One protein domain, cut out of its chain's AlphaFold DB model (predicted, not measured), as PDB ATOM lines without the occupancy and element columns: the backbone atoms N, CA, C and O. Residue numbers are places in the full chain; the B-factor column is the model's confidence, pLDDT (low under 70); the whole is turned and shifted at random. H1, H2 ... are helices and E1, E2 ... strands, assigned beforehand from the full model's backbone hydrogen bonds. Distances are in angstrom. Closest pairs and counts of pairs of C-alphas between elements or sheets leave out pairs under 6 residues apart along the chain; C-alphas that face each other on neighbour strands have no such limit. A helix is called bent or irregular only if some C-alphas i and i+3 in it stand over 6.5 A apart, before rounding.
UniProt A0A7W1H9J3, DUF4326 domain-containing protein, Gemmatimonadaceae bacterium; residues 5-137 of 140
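What this domain is: This is residues 5 to 137 of the 140 residues of the protein "DUF4326 domain-containing protein" of Gemmatimonadaceae bacterium (UniProt A0A7W1H9J3). A small parallel sheet, E1 E3 E2, with short H1 beside it makes one end of the longest axis, and the helical hairpin H3 and H4 with short H2 makes the other. H6 stands between them, its first turns packed on both the sheet and H4. The printed part has 133 residues, in the order E1 H1 E2 H2 H3 H4 H5 E3 H6, and its class is mostly helix, though under half of the residues, 63, are in named elements. It is compact, with a radius of gyration of the C-alphas of 15.3 A and spans of 45 by 39 by 28 A.

Where its parts are: E1 is residues 5 to 7, from C-alpha 5 at (-83.272, 31.560, 6.602). H1 is residues 13 to 16, E2 residues 22 to 24 and H2 residues 54 to 57. H3, residues 63 to 72, is 14.9 A long and neither bent nor irregular, but only just: C-alphas 65 and 68 are 6.1 A apart. H4, residues 75 to 88, is 20.0 A long and begins at (-98.128, 41.145, -5.055). H5 is residues 91 to 95, and E3, residues 104 to 107, is 9.8 A long. H6, residues 122 to 137, is 23.7 A long and ends at (-93.110, 11.101, 11.406).

How they stand to each other: E3 is the inner strand, parallel to E1 at 43 degrees, with N 6 and O 105 at 2.9 A, and to E2 at 27 degrees, with N 106 and O 23 at 2.8 A. E1, H1 and E2 form a split strand-helix-strand unit, two parallel strands with E3 between them, and its crossover is right-handed. E2, H2 to H5 and E3 form a strand-helix-strand unit whose strands are neighbours. H1 only grazes the sheet; so does H6, with residues 122 to 127, and C-alphas 107 and 123 are its closest to E3 at 6.3 A. H6 touches H4 with residues 122 to 125 alone, the same way at a shallow tilt of 31 degrees, closest at C-alphas 80 and 122, 5.2 A. H4, the hub, only just touches H3, with 3 pairs of C-alphas within 8 A, opposite ways at a shallow tilt of 18 degrees, closest at C-alphas 70 and 78, 6.0 A. H4 and H5 touch only at the corner, and only just, with 3 pairs, closest at C-alphas 87 and 93, 6.6 A. H2 and H3 are close but not clearly touching, closest at C-alphas 57 and 63, 6.7 A. Each O i to N i+4 pair is within hydrogen-bond range in H4 and H5, against 3 of 6 in H3 and 8 of 12 in H6; H1 and H2 are too short for such a pair.

The domain as a whole: The C-alphas farthest apart, of Glu 15 and Ser 61, are 45.3 A apart. The printed part has no cut; its long links are E2 to H2, 29 residues, and E3 to H6, 14 residues. Its mean pLDDT is 83.9, and residues 46 to 69 and 134 to 137 are under 70.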
ATOM      1  N   VAL A   5     -83.478  30.828   7.857       98.25
ATOM      2  CA  VAL A   5     -83.272  31.560   6.602       98.25
ATOM      3  C   VAL A   5     -82.286  32.701   6.810       98.25
ATOM      4  O   VAL A   5     -82.453  33.525   7.702       98.25
ATOM      5  N   ILE A   6     -81.308  32.818   5.915       97.31
ATOM      6  CA  ILE A   6     -80.420  33.977   5.849       97.31
ATOM      7  C   ILE A   6     -80.594  34.731   4.534       97.31
ATOM      8  O   ILE A   6     -80.747  34.150   3.453       97.31
ATOM      9  N   SER A   7     -80.513  36.056   4.626       96.56
ATOM     10  CA  SER A   7     -80.388  36.916   3.459       96.56
ATOM     11  C   SER A   7     -79.021  36.732   2.800       96.56
ATOM     12  O   SER A   7     -77.979  36.925   3.432       96.56
ATOM     13  N   VAL A   8     -79.023  36.431   1.502       96.38
ATOM     14  CA  VAL A   8     -77.806  36.402   0.672       96.38
ATOM     15  C   VAL A   8     -77.525  37.745  -0.007       96.38
ATOM     16  O   VAL A   8     -76.607  37.859  -0.820       96.38
ATOM     17  N   ARG A   9     -78.322  38.780   0.285       94.19
ATOM     18  CA  ARG A   9     -78.104  40.118  -0.270       94.19
ATOM     19  C   ARG A   9     -76.736  40.641   0.163       94.19
ATOM     20  O   ARG A   9     -76.433  40.665   1.349       94.19
ATOM     21  N   GLY A  10     -75.928  41.054  -0.812       93.25
ATOM     22  CA  GLY A  10     -74.564  41.534  -0.577       93.25
ATOM     23  C   GLY A  10     -73.529  40.435  -0.307       93.25
ATOM     24  O   GLY A  10     -72.367  40.767  -0.113       93.25
ATOM     25  N   ARG A  11     -73.917  39.152  -0.327       93.88
ATOM     26  CA  ARG A  11     -73.015  38.010  -0.126       93.88
ATOM     27  C   ARG A  11     -72.687  37.328  -1.448       93.88
ATOM     28  O   ARG A  11     -73.536  37.257  -2.348       93.88
ATOM     29  N   LYS A  12     -71.479  36.780  -1.555       93.19
ATOM     30  CA  LYS A  12     -71.062  35.980  -2.715       93.19
ATOM     31  C   LYS A  12     -71.311  34.491  -2.462       93.19
ATOM     32  O   LYS A  12     -71.117  34.031  -1.340       93.19
ATOM     33  N   PRO A  13     -71.655  33.700  -3.496       94.38
ATOM     34  CA  PRO A  13     -71.819  32.253  -3.348       94.38
ATOM     35  C   PRO A  13     -70.615  31.562  -2.701       94.38
ATOM     36  O   PRO A  13     -70.797  30.708  -1.844       94.38
ATOM     37  N   ALA A  14     -69.393  31.970  -3.063       93.00
ATOM     38  CA  ALA A  14     -68.161  31.384  -2.534       93.00
ATOM     39  C   ALA A  14     -68.006  31.546  -1.011       93.00
ATOM     40  O   ALA A  14     -67.424  30.681  -0.372       93.00
ATOM     41  N   GLU A  15     -68.555  32.617  -0.427       92.25
ATOM     42  CA  GLU A  15     -68.479  32.881   1.017       92.25
ATOM     43  C   GLU A  15     -69.359  31.918   1.820       92.25
ATOM     44  O   GLU A  15     -69.038  31.590   2.956       92.25
ATOM     45  N   LEU A  16     -70.475  31.472   1.233       93.31
ATOM     46  CA  LEU A  16     -71.444  30.594   1.897       93.31
ATOM     47  C   LEU A  16     -71.291  29.127   1.480       93.31
ATOM     48  O   LEU A  16     -71.774  28.246   2.175       93.31
ATOM     49  N   ALA A  17     -70.598  28.850   0.374       86.75
ATOM     50  CA  ALA A  17     -70.372  27.492  -0.119       86.75
ATOM     51  C   ALA A  17     -69.480  26.638   0.798       86.75
ATOM     52  O   ALA A  17     -69.487  25.418   0.674       86.75
ATOM     53  N   ALA A  18     -68.710  27.266   1.693       89.69
ATOM     54  CA  ALA A  18     -67.895  26.563   2.681       89.69
ATOM     55  C   ALA A  18     -68.728  25.968   3.832       89.69
ATOM     56  O   ALA A  18     -68.249  25.069   4.519       89.69
ATOM     57  N   ASP A  19     -69.953  26.459   4.047       94.00
ATOM     58  CA  ASP A  19     -70.855  25.948   5.076       94.00
ATOM     59  C   ASP A  19     -71.617  24.715   4.538       94.00
ATOM     60  O   ASP A  19     -72.447  24.860   3.633       94.00
ATOM     61  N   PRO A  20     -71.377  23.500   5.072       93.44
ATOM     62  CA  PRO A  20     -72.054  22.280   4.621       93.44
ATOM     63  C   PRO A  20     -73.553  22.250   4.969       93.44
ATOM     64  O   PRO A  20     -74.309  21.421   4.442       93.44
ATOM     65  N   ASP A  21     -74.003  23.134   5.859       95.56
ATOM     66  CA  ASP A  21     -75.405  23.292   6.221       95.56
ATOM     67  C   ASP A  21     -76.101  24.401   5.433       95.56
ATOM     68  O   ASP A  21     -77.323  24.546   5.531       95.56
ATOM     69  N   PHE A  22     -75.375  25.150   4.605       97.25
ATOM     70  CA  PHE A  22     -75.962  26.172   3.755       97.25
ATOM     71  C   PHE A  22     -76.567  25.577   2.478       97.25
ATOM     72  O   PHE A  22     -75.912  24.880   1.702       97.25
ATOM     73  N   VAL A  23     -77.828  25.919   2.206       97.50
ATOM     74  CA  VAL A  23     -78.515  25.557   0.960       97.50
ATOM     75  C   VAL A  23     -79.135  26.792   0.329       97.50
ATOM     76  O   VAL A  23     -80.042  27.415   0.876       97.50
ATOM     77  N   TYR A  24     -78.703  27.130  -0.884       97.50
ATOM     78  CA  TYR A  24     -79.350  28.183  -1.652       97.50
ATOM     79  C   TYR A  24     -80.692  27.707  -2.231       97.50
ATOM     80  O   TYR A  24     -80.754  26.722  -2.971       97.50
ATOM     81  N   VAL A  25     -81.773  28.433  -1.930       97.38
ATOM     82  CA  VAL A  25     -83.147  28.105  -2.367       97.38
ATOM     83  C   VAL A  25     -83.765  29.194  -3.245       97.38
ATOM     84  O   VAL A  25     -84.961  29.183  -3.525       97.38
ATOM     85  N   GLY A  26     -82.971  30.177  -3.664       95.38
ATOM     86  CA  GLY A  26     -83.437  31.299  -4.471       95.38
ATOM     87  C   GLY A  26     -83.447  31.039  -5.981       95.38
ATOM     88  O   GLY A  26     -83.033  29.995  -6.491       95.38
ATOM     89  N   ARG A  27     -83.934  32.044  -6.716       94.19
ATOM     90  CA  ARG A  27     -83.886  32.090  -8.185       94.19
ATOM     91  C   ARG A  27     -82.467  32.356  -8.686       94.19
ATOM     92  O   ARG A  27     -81.674  32.975  -7.991       94.19
ATOM     93  N   ALA A  28     -82.183  31.988  -9.934       94.31
ATOM     94  CA  ALA A  28     -80.905  32.322 -10.557       94.31
ATOM     95  C   ALA A  28     -80.671  33.846 -10.577       94.31
ATOM     96  O   ALA A  28     -81.523  34.608 -11.040       94.31
ATOM     97  N   MET A  29     -79.496  34.274 -10.117       92.69
ATOM     98  CA  MET A  29     -78.991  35.642 -10.240       92.69
ATOM     99  C   MET A  29     -77.587  35.593 -10.863       92.69
ATOM    100  O   MET A  29     -76.588  35.779 -10.164       92.69
ATOM    101  N   PRO A  30     -77.487  35.337 -12.184       91.62
ATOM    102  CA  PRO A  30     -76.215  35.047 -12.849       91.62
ATOM    103  C   PRO A  30     -75.216  36.205 -12.770       91.62
ATOM    104  O   PRO A  30     -74.022  35.967 -12.635       91.62
ATOM    105  N   ARG A  31     -75.699  37.457 -12.750       91.75
ATOM    106  CA  ARG A  31     -74.851  38.660 -12.632       91.75
ATOM    107  C   ARG A  31     -74.007  38.699 -11.356       91.75
ATOM    108  O   ARG A  31     -72.994  39.378 -11.324       91.75
ATOM    109  N   ILE A  32     -74.441  37.995 -10.314       90.69
ATOM    110  CA  ILE A  32     -73.771  37.929  -9.010       90.69
ATOM    111  C   ILE A  32     -73.444  36.478  -8.613       90.69
ATOM    112  O   ILE A  32     -73.201  36.189  -7.445       90.69
ATOM    113  N   GLY A  33     -73.445  35.556  -9.582       93.69
ATOM    114  CA  GLY A  33     -72.958  34.181  -9.425       93.69
ATOM    115  C   GLY A  33     -73.919  33.174  -8.782       93.69
ATOM    116  O   GLY A  33     -73.576  31.997  -8.692       93.69
ATOM    117  N   TRP A  34     -75.121  33.573  -8.354       95.06
ATOM    118  CA  TRP A  34     -76.076  32.637  -7.745       95.06
ATOM    119  C   TRP A  34     -76.766  31.780  -8.812       95.06
ATOM    120  O   TRP A  34     -77.533  32.290  -9.636       95.06
ATOM    121  N   LYS A  35     -76.520  30.465  -8.790       95.50
ATOM    122  CA  LYS A  35     -77.231  29.488  -9.632       95.50
ATOM    123  C   LYS A  35     -78.640  29.253  -9.088       95.50
ATOM    124  O   LYS A  35     -78.843  29.258  -7.880       95.50
ATOM    125  N   GLY A  36     -79.614  29.066  -9.977       94.94
ATOM    126  CA  GLY A  36     -80.998  28.820  -9.571       94.94
ATOM    127  C   GLY A  36     -81.156  27.491  -8.840       94.94
ATOM    128  O   GLY A  36     -80.513  26.507  -9.198       94.94
ATOM    129  N   SER A  37     -82.020  27.481  -7.830       95.12
ATOM    130  CA  SER A  37     -82.369  26.285  -7.067       95.12
ATOM    131  C   SER A  37     -83.671  25.661  -7.579       95.12
ATOM    132  O   SER A  37     -84.571  26.414  -7.964       95.12
ATOM    133  N   PRO A  38     -83.834  24.324  -7.511       94.00
ATOM    134  CA  PRO A  38     -85.131  23.675  -7.719       94.00
ATOM    135  C   PRO A  38     -86.226  24.233  -6.802       94.00
ATOM    136  O   PRO A  38     -87.382  24.288  -7.199       94.00
ATOM    137  N   TRP A  39     -85.844  24.702  -5.610       95.88
ATOM    138  CA  TRP A  39     -86.722  25.295  -4.594       95.88
ATOM    139  C   TRP A  39     -87.041  26.783  -4.828       95.88
ATOM    140  O   TRP A  39     -87.650  27.437  -3.981       95.88
ATOM    141  N   GLY A  40     -86.570  27.364  -5.934       93.75
ATOM    142  CA  GLY A  40     -86.789  28.768  -6.251       93.75
ATOM    143  C   GLY A  40     -88.251  29.062  -6.577       93.75
ATOM    144  O   GLY A  40     -88.867  28.356  -7.365       93.75
ATOM    145  N   ASN A  41     -88.782  30.168  -6.047       92.25
ATOM    146  CA  ASN A  41     -90.146  30.591  -6.353       92.25
ATOM    147  C   ASN A  41     -90.332  30.896  -7.862       92.25
ATOM    148  O   ASN A  41     -89.746  31.882  -8.349       92.25
ATOM    149  N   PRO A  42     -91.163  30.121  -8.597       89.44
ATOM    150  CA  PRO A  42     -91.407  30.348 -10.019       89.44
ATOM    151  C   PRO A  42     -92.288  31.584 -10.276       89.44
ATOM    152  O   PRO A  42     -92.243  32.155 -11.366       89.44
ATOM    153  N   PHE A  43     -93.027  32.059  -9.268       86.50
ATOM    154  CA  PHE A  43     -93.910  33.220  -9.339       86.50
ATOM    155  C   PHE A  43     -93.134  34.523  -9.109       86.50
ATOM    156  O   PHE A  43     -92.393  34.702  -8.133       86.50
ATOM    157  N   LYS A  44     -93.276  35.467 -10.042       83.62
ATOM    158  CA  LYS A  44     -92.618  36.778  -9.998       83.62
ATOM    159  C   LYS A  44     -93.641  37.856  -9.647       83.62
ATOM    160  O   LYS A  44     -94.703  37.920 -10.251       83.62
ATOM    161  N   VAL A  45     -93.249  38.751  -8.742       76.38
ATOM    162  CA  VAL A  45     -94.079  39.808  -8.130       76.38
ATOM    163  C   VAL A  45     -94.699  40.788  -9.152       76.38
ATOM    164  O   VAL A  45     -95.679  41.448  -8.837       76.38
ATOM    165  N   HIS A  46     -94.188  40.852 -10.389       63.59
ATOM    166  CA  HIS A  46     -94.625  41.821 -11.410       63.59
ATOM    167  C   HIS A  46     -94.889  41.212 -12.797       63.59
ATOM    168  O   HIS A  46     -94.742  41.896 -13.806       63.59
ATOM    169  N   THR A  47     -95.226  39.921 -12.900       56.34
ATOM    170  CA  THR A  47     -95.499  39.315 -14.218       56.34
ATOM    171  C   THR A  47     -96.979  39.088 -14.469       56.34
ATOM    172  O   THR A  47     -97.635  38.435 -13.663       56.34
ATOM    173  N   ALA A  48     -97.454  39.481 -15.657       50.16
ATOM    174  CA  ALA A  48     -98.782  39.134 -16.177       50.16
ATOM    175  C   ALA A  48     -99.065  37.617 -16.156       50.16
ATOM    176  O   ALA A  48    -100.208  37.207 -16.058       50.16
ATOM    177  N   LYS A  49     -98.024  36.769 -16.149       48.25
ATOM    178  CA  LYS A  49     -98.121  35.301 -16.017       48.25
ATOM    179  C   LYS A  49     -98.698  34.800 -14.686       48.25
ATOM    180  O   LYS A  49     -98.894  33.598 -14.545       48.25
ATOM    181  N   MET A  50     -98.950  35.681 -13.716       51.50
ATOM    182  CA  MET A  50     -99.626  35.302 -12.474       51.50
ATOM    183  C   MET A  50    -101.118  34.995 -12.701       51.50
ATOM    184  O   MET A  50    -101.692  34.305 -11.873       51.50
ATOM    185  N   SER A  51    -101.714  35.439 -13.822       47.34
ATOM    186  CA  SER A  51    -103.125  35.192 -14.163       47.34
ATOM    187  C   SER A  51    -103.399  33.835 -14.824       47.34
ATOM    188  O   SER A  51    -104.473  33.284 -14.644       47.34
ATOM    189  N   SER A  52    -102.444  33.243 -15.553       47.19
ATOM    190  CA  SER A  52    -102.660  31.949 -16.243       47.19
ATOM    191  C   SER A  52    -102.490  30.719 -15.344       47.19
ATOM    192  O   SER A  52    -102.693  29.590 -15.787       47.19
ATOM    193  N   PHE A  53    -102.030  30.913 -14.105       52.44
ATOM    194  CA  PHE A  53    -101.866  29.838 -13.126       52.44
ATOM    195  C   PHE A  53    -103.142  29.605 -12.306       52.44
ATOM    196  O   PHE A  53    -103.368  28.484 -11.847       52.44
ATOM    197  N   ASP A  54    -103.989  30.638 -12.207       52.53
ATOM    198  CA  ASP A  54    -105.313  30.564 -11.590       52.53
ATOM    199  C   ASP A  54    -106.139  29.442 -12.257       52.53
ATOM    200  O   ASP A  54    -106.667  28.576 -11.565       52.53
ATOM    201  N   ASP A  55    -106.107  29.321 -13.589       50.84
ATOM    202  CA  ASP A  55    -106.913  28.331 -14.327       50.84
ATOM    203  C   ASP A  55    -106.549  26.859 -14.054       50.84
ATOM    204  O   ASP A  55    -107.415  25.986 -14.100       50.84
ATOM    205  N   LYS A  56    -105.279  26.544 -13.759       50.84
ATOM    206  CA  LYS A  56    -104.845  25.148 -13.539       50.84
ATOM    207  C   LYS A  56    -105.057  24.679 -12.101       50.84
ATOM    208  O   LYS A  56    -105.365  23.505 -11.889       50.84
ATOM    209  N   MET A  57    -104.929  25.575 -11.121       54.94
ATOM    210  CA  MET A  57    -105.148  25.238  -9.707       54.94
ATOM    211  C   MET A  57    -106.626  25.245  -9.297       54.94
ATOM    212  O   MET A  57    -106.997  24.540  -8.363       54.94
ATOM    213  N   VAL A  58    -107.491  25.947 -10.039       51.62
ATOM    214  CA  VAL A  58    -108.956  25.971  -9.839       51.62
ATOM    215  C   VAL A  58    -109.635  24.605 -10.067       51.62
ATOM    216  O   VAL A  58    -110.764  24.404  -9.624       51.62
ATOM    217  N   SER A  59    -108.953  23.629 -10.679       51.12
ATOM    218  CA  SER A  59    -109.455  22.246 -10.803       51.12
ATOM    219  C   SER A  59    -109.482  21.469  -9.480       51.12
ATOM    220  O   SER A  59    -110.099  20.409  -9.384       51.12
ATOM    221  N   VAL A  60    -108.839  22.003  -8.442       55.28
ATOM    222  CA  VAL A  60    -108.760  21.396  -7.123       55.28
ATOM    223  C   VAL A  60    -109.827  22.034  -6.229       55.28
ATOM    224  O   VAL A  60    -109.776  23.231  -5.961       55.28
ATOM    225  N   SER A  61    -110.821  21.264  -5.774       50.09
ATOM    226  CA  SER A  61    -112.025  21.823  -5.128       50.09
ATOM    227  C   SER A  61    -111.735  22.647  -3.864       50.09
ATOM    228  O   SER A  61    -112.431  23.632  -3.619       50.09
ATOM    229  N   TRP A  62    -110.669  22.328  -3.116       56.75
ATOM    230  CA  TRP A  62    -110.233  23.113  -1.952       56.75
ATOM    231  C   TRP A  62    -109.586  24.464  -2.315       56.75
ATOM    232  O   TRP A  62    -109.384  25.303  -1.445       56.75
ATOM    233  N   PHE A  63    -109.264  24.705  -3.591       54.94
ATOM    234  CA  PHE A  63    -108.605  25.927  -4.067       54.94
ATOM    235  C   PHE A  63    -109.580  27.099  -4.265       54.94
ATOM    236  O   PHE A  63    -109.179  28.262  -4.206       54.94
ATOM    237  N   ARG A  64    -110.874  26.816  -4.472       52.16
ATOM    238  CA  ARG A  64    -111.895  27.829  -4.805       52.16
ATOM    239  C   ARG A  64    -112.189  28.803  -3.659       52.16
ATOM    240  O   ARG A  64    -112.585  29.936  -3.904       52.16
ATOM    241  N   GLU A  65    -111.972  28.384  -2.416       54.84
ATOM    242  CA  GLU A  65    -112.091  29.255  -1.241       54.84
ATOM    243  C   GLU A  65    -110.804  30.069  -1.010       54.84
ATOM    244  O   GLU A  65    -110.846  31.248  -0.660       54.84
ATOM    245  N   THR A  66    -109.645  29.489  -1.335       57.28
ATOM    246  CA  THR A  66    -108.337  30.160  -1.275       57.28
ATOM    247  C   THR A  66    -108.183  31.252  -2.344       57.28
ATOM    248  O   THR A  66    -107.498  32.249  -2.109       57.28
ATOM    249  N   SER A  67    -108.842  31.131  -3.502       57.97
ATOM    250  CA  SER A  67    -108.710  32.092  -4.609       57.97
ATOM    251  C   SER A  67    -109.239  33.494  -4.278       57.97
ATOM    252  O   SER A  67    -108.664  34.480  -4.742       57.97
ATOM    253  N   LYS A  68    -110.277  33.610  -3.432       56.41
ATOM    254  CA  LYS A  68    -110.757  34.915  -2.939       56.41
ATOM    255  C   LYS A  68    -109.680  35.597  -2.091       56.41
ATOM    256  O   LYS A  68    -109.322  36.740  -2.362       56.41
ATOM    257  N   SER A  69    -109.079  34.848  -1.167       66.19
ATOM    258  CA  SER A  69    -107.979  35.326  -0.321       66.19
ATOM    259  C   SER A  69    -106.742  35.725  -1.138       66.19
ATOM    260  O   SER A  69    -106.141  36.761  -0.870       66.19
ATOM    261  N   LEU A  70    -106.397  34.985  -2.198       72.31
ATOM    262  CA  LEU A  70    -105.264  35.326  -3.070       72.31
ATOM    263  C   LEU A  70    -105.433  36.664  -3.803       72.31
ATOM    264  O   LEU A  70    -104.430  37.300  -4.120       72.31
ATOM    265  N   SER A  71    -106.665  37.075  -4.118       72.19
ATOM    266  CA  SER A  71    -106.932  38.327  -4.840       72.19
ATOM    267  C   SER A  71    -106.718  39.585  -3.989       72.19
ATOM    268  O   SER A  71    -106.406  40.638  -4.538       72.19
ATOM    269  N   GLU A  72    -106.806  39.453  -2.665       80.00
ATOM    270  CA  GLU A  72    -106.646  40.543  -1.691       80.00
ATOM    271  C   GLU A  72    -105.185  40.716  -1.238       80.00
ATOM    272  O   GLU A  72    -104.828  41.701  -0.593       80.00
ATOM    273  N   LEU A  73    -104.312  39.760  -1.572       81.56
ATOM    274  CA  LEU A  73    -102.904  39.817  -1.205       81.56
ATOM    275  C   LEU A  73    -102.126  40.786  -2.092       81.56
ATOM    276  O   LEU A  73    -102.107  40.680  -3.319       81.56
ATOM    277  N   GLU A  74    -101.334  41.630  -1.439       87.00
ATOM    278  CA  GLU A  74    -100.284  42.402  -2.096       87.00
ATOM    279  C   GLU A  74     -99.346  41.504  -2.930       87.00
ATOM    280  O   GLU A  74     -99.037  40.378  -2.510       87.00
ATOM    281  N   PRO A  75     -98.785  41.991  -4.055       85.06
ATOM    282  CA  PRO A  75     -98.128  41.145  -5.055       85.06
ATOM    283  C   PRO A  75     -97.027  40.218  -4.517       85.06
ATOM    284  O   PRO A  75     -96.911  39.066  -4.938       85.06
ATOM    285  N   THR A  76     -96.217  40.688  -3.561       88.19
ATOM    286  CA  THR A  76     -95.159  39.865  -2.951       88.19
ATOM    287  C   THR A  76     -95.739  38.747  -2.093       88.19
ATOM    288  O   THR A  76     -95.251  37.621  -2.152       88.19
ATOM    289  N   ALA A  77     -96.778  39.041  -1.306       87.94
ATOM    290  CA  ALA A  77     -97.450  38.040  -0.483       87.94
ATOM    291  C   ALA A  77     -98.164  37.015  -1.372       87.94
ATOM    292  O   ALA A  77     -97.997  35.816  -1.165       87.94
ATOM    293  N   LYS A  78     -98.834  37.478  -2.434       86.56
ATOM    294  CA  LYS A  78     -99.463  36.611  -3.435       86.56
ATOM    295  C   LYS A  78     -98.456  35.654  -4.074       86.56
ATOM    296  O   LYS A  78     -98.712  34.458  -4.146       86.56
ATOM    297  N   ALA A  79     -97.281  36.140  -4.479       87.12
ATOM    298  CA  ALA A  79     -96.243  35.285  -5.057       87.12
ATOM    299  C   ALA A  79     -95.689  34.244  -4.062       87.12
ATOM    300  O   ALA A  79     -95.325  33.142  -4.473       87.12
ATOM    301  N   VAL A  80     -95.592  34.581  -2.771       90.62
ATOM    302  CA  VAL A  80     -95.175  33.634  -1.720       90.62
ATOM    303  C   VAL A  80     -96.253  32.577  -1.484       90.62
ATOM    304  O   VAL A  80     -95.925  31.394  -1.425       90.62
ATOM    305  N   GLU A  81     -97.523  32.972  -1.422       88.44
ATOM    306  CA  GLU A  81     -98.616  32.025  -1.195       88.44
ATOM    307  C   GLU A  81     -98.843  31.110  -2.403       88.44
ATOM    308  O   GLU A  81     -98.956  29.898  -2.240       88.44
ATOM    309  N   LEU A  82     -98.776  31.636  -3.631       85.25
ATOM    310  CA  LEU A  82     -98.802  30.806  -4.841       85.25
ATOM    311  C   LEU A  82     -97.670  29.775  -4.848       85.25
ATOM    312  O   LEU A  82     -97.887  28.626  -5.222       85.25
ATOM    313  N   HIS A  83     -96.474  30.149  -4.386       89.62
ATOM    314  CA  HIS A  83     -95.379  29.196  -4.231       89.62
ATOM    315  C   HIS A  83     -95.696  28.110  -3.207       89.62
ATOM    316  O   HIS A  83     -95.425  26.944  -3.477       89.62
ATOM    317  N   ARG A  84     -96.279  28.472  -2.058       90.38
ATOM    318  CA  ARG A  84     -96.704  27.503  -1.042       90.38
ATOM    319  C   ARG A  84     -97.702  26.504  -1.620       90.38
ATOM    320  O   ARG A  84     -97.505  25.302  -1.483       90.38
ATOM    321  N   LEU A  85     -98.743  27.001  -2.277       86.69
ATOM    322  CA  LEU A  85     -99.807  26.176  -2.845       86.69
ATOM    323  C   LEU A  85     -99.288  25.292  -3.980       86.69
ATOM    324  O   LEU A  85     -99.572  24.096  -4.009       86.69
ATOM    325  N   TRP A  86     -98.457  25.849  -4.867       86.06
ATOM    326  CA  TRP A  86     -97.761  25.071  -5.884       86.06
ATOM    327  C   TRP A  86     -96.926  23.966  -5.253       86.06
ATOM    328  O   TRP A  86     -97.117  22.814  -5.610       86.06
ATOM    329  N   LEU A  87     -96.080  24.269  -4.272       87.94
ATOM    330  CA  LEU A  87     -95.237  23.270  -3.622       87.94
ATOM    331  C   LEU A  87     -96.058  22.135  -2.987       87.94
ATOM    332  O   LEU A  87     -95.701  20.971  -3.132       87.94
ATOM    333  N   LEU A  88     -97.180  22.460  -2.337       86.62
ATOM    334  CA  LEU A  88     -98.086  21.466  -1.747       86.62
ATOM    335  C   LEU A  88     -98.773  20.573  -2.790       86.62
ATOM    336  O   LEU A  88     -99.151  19.452  -2.474       86.62
ATOM    337  N   SER A  89     -98.903  21.040  -4.034       83.19
ATOM    338  CA  SER A  89     -99.407  20.231  -5.154       83.19
ATOM    339  C   SER A  89     -98.346  19.326  -5.799       83.19
ATOM    340  O   SER A  89     -98.670  18.576  -6.716       83.19
ATOM    341  N   GLN A  90     -97.082  19.403  -5.365       85.75
ATOM    342  CA  GLN A  90     -95.954  18.692  -5.970       85.75
ATOM    343  C   GLN A  90     -95.452  17.578  -5.029       85.75
ATOM    344  O   GLN A  90     -94.588  17.839  -4.185       85.75
ATOM    345  N   PRO A  91     -95.942  16.328  -5.148       88.19
ATOM    346  CA  PRO A  91     -95.586  15.249  -4.221       88.19
ATOM    347  C   PRO A  91     -94.079  14.961  -4.194       88.19
ATOM    348  O   PRO A  91     -93.510  14.798  -3.116       88.19
ATOM    349  N   ASP A  92     -93.405  15.004  -5.346       88.81
ATOM    350  CA  ASP A  92     -91.955  14.781  -5.431       88.81
ATOM    351  C   ASP A  92     -91.157  15.850  -4.678       88.81
ATOM    352  O   ASP A  92     -90.143  15.559  -4.041       88.81
ATOM    353  N   TYR A  93     -91.620  17.099  -4.703       90.94
ATOM    354  CA  TYR A  93     -90.990  18.175  -3.943       90.94
ATOM    355  C   TYR A  93     -91.175  17.964  -2.443       90.94
ATOM    356  O   TYR A  93     -90.210  18.090  -1.687       90.94
ATOM    357  N   LEU A  94     -92.382  17.597  -2.008       91.25
ATOM    358  CA  LEU A  94     -92.657  17.303  -0.602       91.25
ATOM    359  C   LEU A  94     -91.810  16.128  -0.098       91.25
ATOM    360  O   LEU A  94     -91.203  16.224   0.970       91.25
ATOM    361  N   ALA A  95     -91.675  15.074  -0.905       91.88
ATOM    362  CA  ALA A  95     -90.832  13.924  -0.602       91.88
ATOM    363  C   ALA A  95     -89.345  14.289  -0.451       91.88
ATOM    364  O   ALA A  95     -88.611  13.562   0.207       91.88
ATOM    365  N   ASN A  96     -88.888  15.417  -1.009       94.88
ATOM    366  CA  ASN A  96     -87.502  15.884  -0.932       94.88
ATOM    367  C   ASN A  96     -87.241  16.931   0.169       94.88
ATOM    368  O   ASN A  96     -86.102  17.383   0.314       94.88
ATOM    369  N   LEU A  97     -88.244  17.306   0.973       94.81
ATOM    370  CA  LEU A  97     -88.088  18.315   2.034       94.81
ATOM    371  C   LEU A  97     -87.037  17.935   3.090       94.81
ATOM    372  O   LEU A  97     -86.390  18.816   3.656       94.81
ATOM    373  N   TYR A  98     -86.794  16.637   3.306       94.12
ATOM    374  CA  TYR A  98     -85.748  16.159   4.219       94.12
ATOM    375  C   TYR A  98     -84.348  16.684   3.857       94.12
ATOM    376  O   TYR A  98     -83.502  16.817   4.735       94.12
ATOM    377  N   ARG A  99     -84.098  17.024   2.584       94.69
ATOM    378  CA  ARG A  99     -82.789  17.501   2.104       94.69
ATOM    379  C   ARG A  99     -82.439  18.908   2.582       94.69
ATOM    380  O   ARG A  99     -81.267  19.269   2.592       94.69
ATOM    381  N   ILE A 100     -83.450  19.703   2.923       96.25
ATOM    382  CA  ILE A 100     -83.299  21.097   3.360       96.25
ATOM    383  C   ILE A 100     -83.681  21.294   4.832       96.25
ATOM    384  O   ILE A 100     -83.580  22.397   5.360       96.25
ATOM    385  N   ARG A 101     -84.106  20.221   5.496       95.75
ATOM    386  CA  ARG A 101     -84.475  20.206   6.907       95.75
ATOM    387  C   ARG A 101     -83.249  20.384   7.800       95.75
ATOM    388  O   ARG A 101     -82.221  19.745   7.589       95.75
ATOM    389  N   GLY A 102     -83.380  21.230   8.818       96.38
ATOM    390  CA  GLY A 102     -82.315  21.590   9.754       96.38
ATOM    391  C   GLY A 102     -81.172  22.394   9.128       96.38
ATOM    392  O   GLY A 102     -80.155  22.591   9.784       96.38
ATOM    393  N   LYS A 103     -81.320  22.837   7.872       97.31
ATOM    394  CA  LYS A 103     -80.300  23.579   7.121       97.31
ATOM    395  C   LYS A 103     -80.469  25.091   7.277       97.31
ATOM    396  O   LYS A 103     -81.505  25.594   7.717       97.31
ATOM    397  N   THR A 104     -79.445  25.831   6.866       97.94
ATOM    398  CA  THR A 104     -79.504  27.284   6.692       97.94
ATOM    399  C   THR A 104     -79.887  27.601   5.250       97.94
ATOM    400  O   THR A 104     -79.088  27.430   4.330       97.94
ATOM    401  N   LEU A 105     -81.109  28.079   5.028       98.31
ATOM    402  CA  LEU A 105     -81.608  28.381   3.689       98.31
ATOM    403  C   LEU A 105     -81.218  29.796   3.254       98.31
ATOM    404  O   LEU A 105     -81.530  30.783   3.917       98.31
ATOM    405  N   GLY A 106     -80.574  29.914   2.098       97.44
ATOM    406  CA  GLY A 106     -80.218  31.196   1.496       97.44
ATOM    407  C   GLY A 106     -81.302  31.729   0.562       97.44
ATOM    408  O   GLY A 106     -81.630  31.087  -0.440       97.44
ATOM    409  N   CYS A 107     -81.805  32.938   0.829       96.25
ATOM    410  CA  CYS A 107     -82.714  33.658  -0.068       96.25
ATOM    411  C   CYS A 107     -82.374  35.154  -0.156       96.25
ATOM    412  O   CYS A 107     -81.687  35.706   0.693       96.25
ATOM    413  N   TRP A 108     -82.839  35.839  -1.202       94.06
ATOM    414  CA  TRP A 108     -82.594  37.277  -1.391       94.06
ATOM    415  C   TRP A 108     -83.540  38.185  -0.585       94.06
ATOM    416  O   TRP A 108     -83.244  39.366  -0.387       94.06
ATOM    417  N   CYS A 109     -84.712  37.677  -0.185       92.00
ATOM    418  CA  CYS A 109     -85.785  38.507   0.368       92.00
ATOM    419  C   CYS A 109     -85.503  38.992   1.796       92.00
ATOM    420  O   CYS A 109     -85.809  40.139   2.102       92.00
ATOM    421  N   GLY A 110     -84.925  38.147   2.653       91.00
ATOM    422  CA  GLY A 110     -84.663  38.478   4.054       91.00
ATOM    423  C   GLY A 110     -84.212  37.271   4.873       91.00
ATOM    424  O   GLY A 110     -84.258  36.144   4.379       91.00
ATOM    425  N   SER A 111     -83.778  37.539   6.104       96.56
ATOM    426  CA  SER A 111     -83.435  36.526   7.109       96.56
ATOM    427  C   SER A 111     -84.626  36.241   8.022       96.56
ATOM    428  O   SER A 111     -85.492  37.101   8.183       96.56
ATOM    429  N   TRP A 112     -84.663  35.050   8.607       97.38
ATOM    430  CA  TRP A 112     -85.702  34.627   9.537       97.38
ATOM    431  C   TRP A 112     -85.230  33.442  10.380       97.38
ATOM    432  O   TRP A 112     -84.649  32.496   9.848       97.38
ATOM    433  N   GLU A 113     -85.567  33.476  11.665       96.06
ATOM    434  CA  GLU A 113     -85.423  32.365  12.605       96.06
ATOM    435  C   GLU A 113     -86.792  31.962  13.178       96.06
ATOM    436  O   GLU A 113     -87.679  32.816  13.313       96.06
ATOM    437  N   PRO A 114     -86.978  30.695  13.591       93.94
ATOM    438  CA  PRO A 114     -88.171  30.278  14.320       93.94
ATOM    439  C   PRO A 114     -88.463  31.185  15.524       93.94
ATOM    440  O   PRO A 114     -87.587  31.463  16.339       93.94
ATOM    441  N   GLY A 115     -89.709  31.651  15.629       91.12
ATOM    442  CA  GLY A 115     -90.149  32.588  16.669       91.12
ATOM    443  C   GLY A 115     -90.008  34.072  16.307       91.12
ATOM    444  O   GLY A 115     -90.522  34.915  17.038       91.12
ATOM    445  N   GLN A 116     -89.375  34.415  15.180       92.94
ATOM    446  CA  GLN A 116     -89.322  35.794  14.684       92.94
ATOM    447  C   GLN A 116     -90.498  36.131  13.755       92.94
ATOM    448  O   GLN A 116     -91.044  35.233  13.102       92.94
ATOM    449  N   PRO A 117     -90.846  37.429  13.620       93.69
ATOM    450  CA  PRO A 117     -91.777  37.891  12.598       93.69
ATOM    451  C   PRO A 117     -91.351  37.443  11.199       93.69
ATOM    452  O   PRO A 117     -90.191  37.569  10.807       93.69
ATOM    453  N   GLU A 118     -92.305  36.924  10.434       92.38
ATOM    454  CA  GLU A 118     -92.022  36.316   9.138       92.38
ATOM    455  C   GLU A 118     -91.892  37.369   8.036       92.38
ATOM    456  O   GLU A 118     -92.855  38.088   7.745       92.38
ATOM    457  N   PRO A 119     -90.736  37.456   7.352       92.06
ATOM    458  CA  PRO A 119     -90.653  38.252   6.144       92.06
ATOM    459  C   PRO A 119     -91.468  37.590   5.030       92.06
ATOM    460  O   PRO A 119     -91.616  36.368   4.969       92.06
ATOM    461  N   ARG A 120     -91.911  38.393   4.059       91.06
ATOM    462  CA  ARG A 120     -92.533  37.890   2.824       91.06
ATOM    463  C   ARG A 120     -91.472  37.210   1.947       91.06
ATOM    464  O   ARG A 120     -90.904  37.814   1.038       91.06
ATOM    465  N   CYS A 121     -91.164  35.956   2.264       94.38
ATOM    466  CA  CYS A 121     -90.076  35.184   1.681       94.38
ATOM    467  C   CYS A 121     -90.487  33.717   1.521       94.38
ATOM    468  O   CYS A 121     -90.902  33.072   2.478       94.38
ATOM    469  N   HIS A 122     -90.301  33.154   0.327       95.56
ATOM    470  CA  HIS A 122     -90.672  31.760   0.059       95.56
ATOM    471  C   HIS A 122     -89.795  30.744   0.807       95.56
ATOM    472  O   HIS A 122     -90.234  29.629   1.076       95.56
ATOM    473  N   ALA A 123     -88.566  31.127   1.168       97.38
ATOM    474  CA  ALA A 123     -87.663  30.270   1.934       97.38
ATOM    475  C   ALA A 123     -88.166  30.017   3.361       97.38
ATOM    476  O   ALA A 123     -87.903  28.951   3.906       97.38
ATOM    477  N   VAL A 124     -88.940  30.946   3.934       96.94
ATOM    478  CA  VAL A 124     -89.585  30.753   5.243       96.94
ATOM    479  C   VAL A 124     -90.640  29.654   5.150       96.94
ATOM    480  O   VAL A 124     -90.675  28.750   5.980       96.94
ATOM    481  N   THR A 125     -91.454  29.669   4.091       94.88
ATOM    482  CA  THR A 125     -92.420  28.600   3.807       94.88
ATOM    483  C   THR A 125     -91.733  27.238   3.682       94.88
ATOM    484  O   THR A 125     -92.200  26.265   4.269       94.88
ATOM    485  N   LEU A 126     -90.614  27.169   2.953       96.56
ATOM    486  CA  LEU A 126     -89.826  25.939   2.810       96.56
ATOM    487  C   LEU A 126     -89.279  25.448   4.152       96.56
ATOM    488  O   LEU A 126     -89.428  24.268   4.456       96.56
ATOM    489  N   ALA A 127     -88.699  26.343   4.958       96.94
ATOM    490  CA  ALA A 127     -88.162  26.009   6.276       96.94
ATOM    491  C   ALA A 127     -89.234  25.387   7.180       96.94
ATOM    492  O   ALA A 127     -89.039  24.309   7.737       96.94
ATOM    493  N   LYS A 128     -90.412  26.014   7.238       94.81
ATOM    494  CA  LYS A 128     -91.544  25.519   8.024       94.81
ATOM    495  C   LYS A 128     -92.042  24.152   7.568       94.81
ATOM    496  O   LYS A 128     -92.291  23.293   8.404       94.81
ATOM    497  N   LEU A 129     -92.192  23.937   6.261       94.25
ATOM    498  CA  LEU A 129     -92.637  22.644   5.729       94.25
ATOM    499  C   LEU A 129     -91.587  21.544   5.956       94.25
ATOM    500  O   LEU A 129     -91.929  20.402   6.281       94.25
ATOM    501  N   ALA A 130     -90.305  21.885   5.825       95.00
ATOM    502  CA  ALA A 130     -89.206  20.969   6.094       95.00
ATOM    503  C   ALA A 130     -89.166  20.533   7.564       95.00
ATOM    504  O   ALA A 130     -88.964  19.349   7.832       95.00
ATOM    505  N   ASP A 131     -89.430  21.441   8.502       94.31
ATOM    506  CA  ASP A 131     -89.474  21.116   9.930       94.31
ATOM    507  C   ASP A 131     -90.781  20.408  10.332       94.31
ATOM    508  O   ASP A 131     -90.747  19.425  11.068       94.31
ATOM    509  N   ALA A 132     -91.934  20.826   9.800       89.25
ATOM    510  CA  ALA A 132     -93.232  20.208  10.101       89.25
ATOM    511  C   ALA A 132     -93.318  18.741   9.645       89.25
ATOM    512  O   ALA A 132     -93.988  17.922  10.271       89.25
ATOM    513  N   SER A 133     -92.587  18.371   8.594       78.19
ATOM    514  CA  SER A 133     -92.511  16.980   8.137       78.19
ATOM    515  C   SER A 133     -91.737  16.049   9.095       78.19
ATOM    516  O   SER A 133     -91.687  14.847   8.842       78.19
ATOM    517  N   LEU A 134     -91.136  16.554  10.187       65.56
ATOM    518  CA  LEU A 134     -90.699  15.728  11.331       65.56
ATOM    519  C   LEU A 134     -91.846  15.420  12.291       65.56
ATOM    520  O   LEU A 134     -91.933  14.298  12.783       65.56
ATOM    521  N   ALA A 135     -92.712  16.400  12.561       59.50
ATOM    522  CA  ALA A 135     -93.771  16.271  13.560       59.50
ATOM    523  C   ALA A 135     -94.761  15.149  13.206       59.50
ATOM    524  O   ALA A 135     -95.241  14.452  14.090       59.50
ATOM    525  N   HIS A 136     -94.993  14.917  11.911       50.12
ATOM    526  CA  HIS A 136     -95.851  13.831  11.429       50.12
ATOM    527  C   HIS A 136     -95.169  12.455  11.363       50.12
ATOM    528  O   HIS A 136     -95.862  11.452  11.250       50.12
ATOM    529  N   ALA A 137     -93.836  12.376  11.441       51.31
ATOM    530  CA  ALA A 137     -93.110  11.101  11.406       51.31
ATOM    531  C   ALA A 137     -92.984  10.438  12.795       51.31
ATOM    532  O   ALA A 137     -92.560   9.291  12.881       51.31
TER     533      ALA A 137